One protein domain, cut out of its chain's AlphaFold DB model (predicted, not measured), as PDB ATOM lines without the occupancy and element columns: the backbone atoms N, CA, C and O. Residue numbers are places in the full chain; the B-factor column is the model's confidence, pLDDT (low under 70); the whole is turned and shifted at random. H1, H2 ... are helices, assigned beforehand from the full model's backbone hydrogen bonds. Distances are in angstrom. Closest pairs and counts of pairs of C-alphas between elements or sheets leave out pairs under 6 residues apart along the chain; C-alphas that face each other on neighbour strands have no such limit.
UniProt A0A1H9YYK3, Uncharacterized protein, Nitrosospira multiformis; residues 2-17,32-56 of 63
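This is residues 2 to 17 and 32 to 56 of the 63 residues of an uncharacterized protein of Nitrosospira multiformis (UniProt A0A1H9YYK3). Three short helices make a triangle: H2 and H3 meet at a corner as an L, and H1 lies across its open side, its residues 6 to 10 on H3. The printed part has 41 residues with three named helices, H1, H2, H3, and no named strand; its class is all helix. It is only just compact, close to loose, with a radius of gyration of the C-alphas of 10.4 A, and elongated, spanning 33 by 18 by 13 A.

H1, residues 6 to 17, touches H3, residues 45 to 52, with residues 6 to 10 alone; the closest C-alphas, of Pro 6 and Phe 51, are 5.7 A apart, at a steep tilt of 59 degrees, opposite ways. H1 is close to but not clearly touching H2, residues 32 to 43; the closest C-alphas, of Ala 14 and Gln 37, are 7.2 A apart. H2 and H3 only just touch, only at the corner, with 3 pairs of C-alphas within 8 A, the closest Ala 42 and Val 48 at 6.5 A, about perpendicular at 84 degrees. Every O i to N i+4 pair is within hydrogen-bond range in H1 and H2, and 3 of 4 in H3.

H1 runs 16.3 A from C-alpha 6 at (160.426, 144.143, 167.025), H2 16.3 A, and H3 11.0 A to C-alpha 52 at (164.939, 146.645, 169.547).

Residues 18 to 31 are not printed; C-alphas 17 and 32 are 15.9 A apart across this cut. The link H2 to H3 is tight. Residues 2 to 3 have pLDDT under 70.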
ATOM      1  N   CYS A   2     155.335 155.012 162.976       50.44
ATOM      2  CA  CYS A   2     156.264 153.949 163.358       50.44
ATOM      3  C   CYS A   2     155.724 152.653 162.762       50.44
ATOM      4  O   CYS A   2     154.561 152.328 162.987       50.44
ATOM      5  N   LEU A   3     156.506 151.995 161.905       60.38
ATOM      6  CA  LEU A   3     155.949 151.054 160.931       60.38
ATOM      7  C   LEU A   3     156.067 149.579 161.351       60.38
ATOM      8  O   LEU A   3     155.321 148.773 160.814       60.38
ATOM      9  N   ILE A   4     156.992 149.215 162.257       73.00
ATOM     10  CA  ILE A   4     157.350 147.804 162.497       73.00
ATOM     11  C   ILE A   4     157.608 147.505 163.988       73.00
ATOM     12  O   ILE A   4     158.427 148.151 164.641       73.00
ATOM     13  N   ASN A   5     156.924 146.478 164.507       82.19
ATOM     14  CA  ASN A   5     157.142 145.866 165.827       82.19
ATOM     15  C   ASN A   5     158.451 145.036 165.828       82.19
ATOM     16  O   ASN A   5     158.719 144.349 164.841       82.19
ATOM     17  N   PRO A   6     159.255 145.022 166.913       82.06
ATOM     18  CA  PRO A   6     160.426 144.143 167.025       82.06
ATOM     19  C   PRO A   6     160.151 142.656 166.722       82.06
ATOM     20  O   PRO A   6     161.000 142.013 166.111       82.06
ATOM     21  N   ASP A   7     158.981 142.112 167.067       84.69
ATOM     22  CA  ASP A   7     158.592 140.729 166.734       84.69
ATOM     23  C   ASP A   7     158.537 140.485 165.215       84.69
ATOM     24  O   ASP A   7     159.008 139.465 164.711       84.69
ATOM     25  N   GLU A   8     158.076 141.476 164.449       85.69
ATOM     26  CA  GLU A   8     158.034 141.397 162.988       85.69
ATOM     27  C   GLU A   8     159.450 141.417 162.377       85.69
ATOM     28  O   GLU A   8     159.723 140.714 161.394       85.69
ATOM     29  N   LEU A   9     160.393 142.147 162.993       87.62
ATOM     30  CA  LEU A   9     161.810 142.088 162.616       87.62
ATOM     31  C   LEU A   9     162.435 140.730 162.940       87.62
ATOM     32  O   LEU A   9     163.158 140.187 162.100       87.62
ATOM     33  N   ILE A  10     162.138 140.164 164.112       89.12
ATOM     34  CA  ILE A  10     162.607 138.831 164.513       89.12
ATOM     35  C   ILE A  10     162.077 137.780 163.532       89.12
ATOM     36  O   ILE A  10     162.849 136.979 163.002       89.12
ATOM     37  N   GLY A  11     160.782 137.826 163.205       86.25
ATOM     38  CA  GLY A  11     160.160 136.925 162.237       86.25
ATOM     39  C   GLY A  11     160.746 137.060 160.828       86.25
ATOM     40  O   GLY A  11     160.993 136.058 160.153       86.25
ATOM     41  N   SER A  12     161.023 138.286 160.377       87.62
ATOM     42  CA  SER A  12     161.667 138.546 159.082       87.62
ATOM     43  C   SER A  12     163.109 138.040 159.039       87.62
ATOM     44  O   SER A  12     163.522 137.424 158.052       87.62
ATOM     45  N   HIS A  13     163.866 138.252 160.119       87.88
ATOM     46  CA  HIS A  13     165.211 137.711 160.270       87.88
ATOM     47  C   HIS A  13     165.177 136.184 160.220       87.88
ATOM     48  O   HIS A  13     165.849 135.596 159.374       87.88
ATOM     49  N   ALA A  14     164.317 135.551 161.025       86.94
ATOM     50  CA  ALA A  14     164.195 134.101 161.088       86.94
ATOM     51  C   ALA A  14     163.874 133.479 159.716       86.94
ATOM     52  O   ALA A  14     164.484 132.485 159.317       86.94
ATOM     53  N   LYS A  15     162.987 134.108 158.935       83.88
ATOM     54  CA  LYS A  15     162.666 133.680 157.562       83.88
ATOM     55  C   LYS A  15     163.844 133.840 156.593       83.88
ATOM     56  O   LYS A  15     164.010 133.006 155.708       83.88
ATOM     57  N   ARG A  16     164.663 134.888 156.729       82.12
ATOM     58  CA  ARG A  16     165.781 135.178 155.808       82.12
ATOM     59  C   ARG A  16     167.042 134.361 156.118       82.12
ATOM     60  O   ARG A  16     167.774 134.014 155.187       82.12
ATOM     61  N   THR A  17     167.300 134.072 157.391       76.75
ATOM     62  CA  THR A  17     168.511 133.368 157.853       76.75
ATOM     63  C   THR A  17     168.286 131.883 158.143       76.75
ATOM     64  O   THR A  17     169.253 131.144 158.292       76.75
ATOM     65  N   GLU A  32     160.047 122.119 165.395       89.94
ATOM     66  CA  GLU A  32     161.310 121.890 166.114       89.94
ATOM     67  C   GLU A  32     162.462 122.715 165.527       89.94
ATOM     68  O   GLU A  32     163.290 123.245 166.262       89.94
ATOM     69  N   ARG A  33     162.492 122.892 164.201       86.75
ATOM     70  CA  ARG A  33     163.504 123.731 163.544       86.75
ATOM     71  C   ARG A  33     163.293 125.218 163.792       86.75
ATOM     72  O   ARG A  33     164.271 125.942 163.950       86.75
ATOM     73  N   VAL A  34     162.041 125.670 163.812       88.06
ATOM     74  CA  VAL A  34     161.701 127.055 164.162       88.06
ATOM     75  C   VAL A  34     162.050 127.326 165.624       88.06
ATOM     76  O   VAL A  34     162.713 128.318 165.897       88.06
ATOM     77  N   ASP A  35     161.700 126.422 166.540       90.56
ATOM     78  CA  ASP A  35     162.010 126.545 167.967       90.56
ATOM     79  C   ASP A  35     163.529 126.579 168.204       90.56
ATOM     80  O   ASP A  35     164.029 127.478 168.877       90.56
ATOM     81  N   ALA A  36     164.294 125.674 167.580       90.31
ATOM     82  CA  ALA A  36     165.757 125.675 167.660       90.31
ATOM     83  C   ALA A  36     166.378 126.971 167.113       90.31
ATOM     84  O   ALA A  36     167.335 127.502 167.677       90.31
ATOM     85  N   GLN A  37     165.822 127.508 166.025       88.50
ATOM     86  CA  GLN A  37     166.290 128.765 165.461       88.50
ATOM     87  C   GLN A  37     165.966 129.954 166.375       88.50
ATOM     88  O   GLN A  37     166.827 130.806 166.587       88.50
ATOM     89  N   LEU A  38     164.763 130.013 166.946       90.88
ATOM     90  CA  LEU A  38     164.396 131.051 167.908       90.88
ATOM     91  C   LEU A  38     165.278 130.986 169.161       90.88
ATOM     92  O   LEU A  38     165.713 132.030 169.638       90.88
ATOM     93  N   LEU A  39     165.618 129.783 169.632       93.19
ATOM     94  CA  LEU A  39     166.578 129.590 170.720       93.19
ATOM     95  C   LEU A  39     167.971 130.120 170.360       93.19
ATOM     96  O   LEU A  39     168.561 130.829 171.167       93.19
ATOM     97  N   SER A  40     168.475 129.864 169.146       91.44
ATOM     98  CA  SER A  40     169.768 130.424 168.712       91.44
ATOM     99  C   SER A  40     169.764 131.951 168.611       91.44
ATOM    100  O   SER A  40     170.769 132.587 168.903       91.44
ATOM    101  N   ILE A  41     168.629 132.547 168.230       91.56
ATOM    102  CA  ILE A  41     168.472 134.004 168.229       91.56
ATOM    103  C   ILE A  41     168.471 134.517 169.671       91.56
ATOM    104  O   ILE A  41     169.118 135.518 169.950       91.56
ATOM    105  N   ALA A  42     167.771 133.836 170.582       90.81
ATOM    106  CA  ALA A  42     167.691 134.214 171.990       90.81
ATOM    107  C   ALA A  42     169.039 134.101 172.728       90.81
ATOM    108  O   ALA A  42     169.292 134.893 173.636       90.81
ATOM    109  N   ASP A  43     169.895 133.156 172.329       95.75
ATOM    110  CA  ASP A  43     171.243 132.960 172.883       95.75
ATOM    111  C   ASP A  43     172.232 134.071 172.473       95.75
ATOM    112  O   ASP A  43     173.243 134.274 173.143       95.75
ATOM    113  N   ASP A  44     171.922 134.854 171.430       94.00
ATOM    114  CA  ASP A  44     172.722 136.005 170.997       94.00
ATOM    115  C   ASP A  44     172.119 137.338 171.501       94.00
ATOM    116  O   ASP A  44     171.295 137.974 170.828       94.00
ATOM    117  N   PRO A  45     172.544 137.841 172.676       92.31
ATOM    118  CA  PRO A  45     171.998 139.070 173.243       92.31
ATOM    119  C   PRO A  45     172.329 140.316 172.412       92.31
ATOM    120  O   PRO A  45     171.632 141.327 172.534       92.31
ATOM    121  N   VAL A  46     173.385 140.292 171.592       93.56
ATOM    122  CA  VAL A  46     173.744 141.418 170.719       93.56
ATOM    123  C   VAL A  46     172.747 141.499 169.571       93.56
ATOM    124  O   VAL A  46     172.197 142.575 169.313       93.56
ATOM    125  N   LEU A  47     172.452 140.359 168.945       91.06
ATOM    126  CA  LEU A  47     171.447 140.245 167.897       91.06
ATOM    127  C   LEU A  47     170.059 140.623 168.418       91.06
ATOM    128  O   LEU A  47     169.402 141.472 167.812       91.06
ATOM    129  N   VAL A  48     169.645 140.091 169.572       90.75
ATOM    130  CA  VAL A  48     168.357 140.441 170.192       90.75
ATOM    131  C   VAL A  48     168.252 141.950 170.386       90.75
ATOM    132  O   VAL A  48     167.308 142.569 169.899       90.75
ATOM    133  N   ARG A  49     169.252 142.584 171.012       90.19
ATOM    134  CA  ARG A  49     169.267 144.042 171.229       90.19
ATOM    135  C   ARG A  49     169.245 144.842 169.926       90.19
ATOM    136  O   ARG A  49     168.718 145.953 169.929       90.19
ATOM    137  N   SER A  50     169.803 144.316 168.836       89.06
ATOM    138  CA  SER A  50     169.803 144.990 167.533       89.06
ATOM    139  C   SER A  50     168.390 145.165 166.965       89.06
ATOM    140  O   SER A  50     168.094 146.226 166.419       89.06
ATOM    141  N   PHE A  51     167.489 144.193 167.175       87.31
ATOM    142  CA  PHE A  51     166.097 144.297 166.728       87.31
ATOM    143  C   PHE A  51     165.365 145.435 167.440       87.31
ATOM    144  O   PHE A  51     164.679 146.221 166.798       87.31
ATOM    145  N   PHE A  52     165.570 145.584 168.750       83.62
ATOM    146  CA  PHE A  52     164.939 146.645 169.547       83.62
ATOM    147  C   PHE A  52     165.561 148.030 169.342       83.62
ATOM    148  O   PHE A  52     164.945 149.034 169.682       83.62
ATOM    149  N   ARG A  53     166.783 148.097 168.810       83.75
ATOM    150  CA  ARG A  53     167.493 149.352 168.511       83.75
ATOM    151  C   ARG A  53     167.371 149.775 167.050       83.75
ATOM    152  O   ARG A  53     167.979 150.768 166.656       83.75
ATOM    153  N   HIS A  54     166.642 149.016 166.233       80.50
ATOM    154  CA  HIS A  54     166.485 149.328 164.823       80.50
ATOM    155  C   HIS A  54     165.749 150.674 164.666       80.50
ATOM    156  O   HIS A  54     164.728 150.871 165.316       80.50
ATOM    157  N   PRO A  55     166.194 151.597 163.793       73.94
ATOM    158  CA  PRO A  55     165.612 152.943 163.686       73.94
ATOM    159  C   PRO A  55     164.129 152.952 163.279       73.94
ATOM    160  O   PRO A  55     163.421 153.921 163.529       73.94
ATOM    161  N   SER A  56     163.651 151.872 162.653       70.88
ATOM    162  CA  SER A  56     162.232 151.678 162.305       70.88
ATOM    163  C   SER A  56     161.387 151.069 163.432       70.88
ATOM    164  O   SER A  56     160.165 151.021 163.301       70.88
TER     165      SER A  56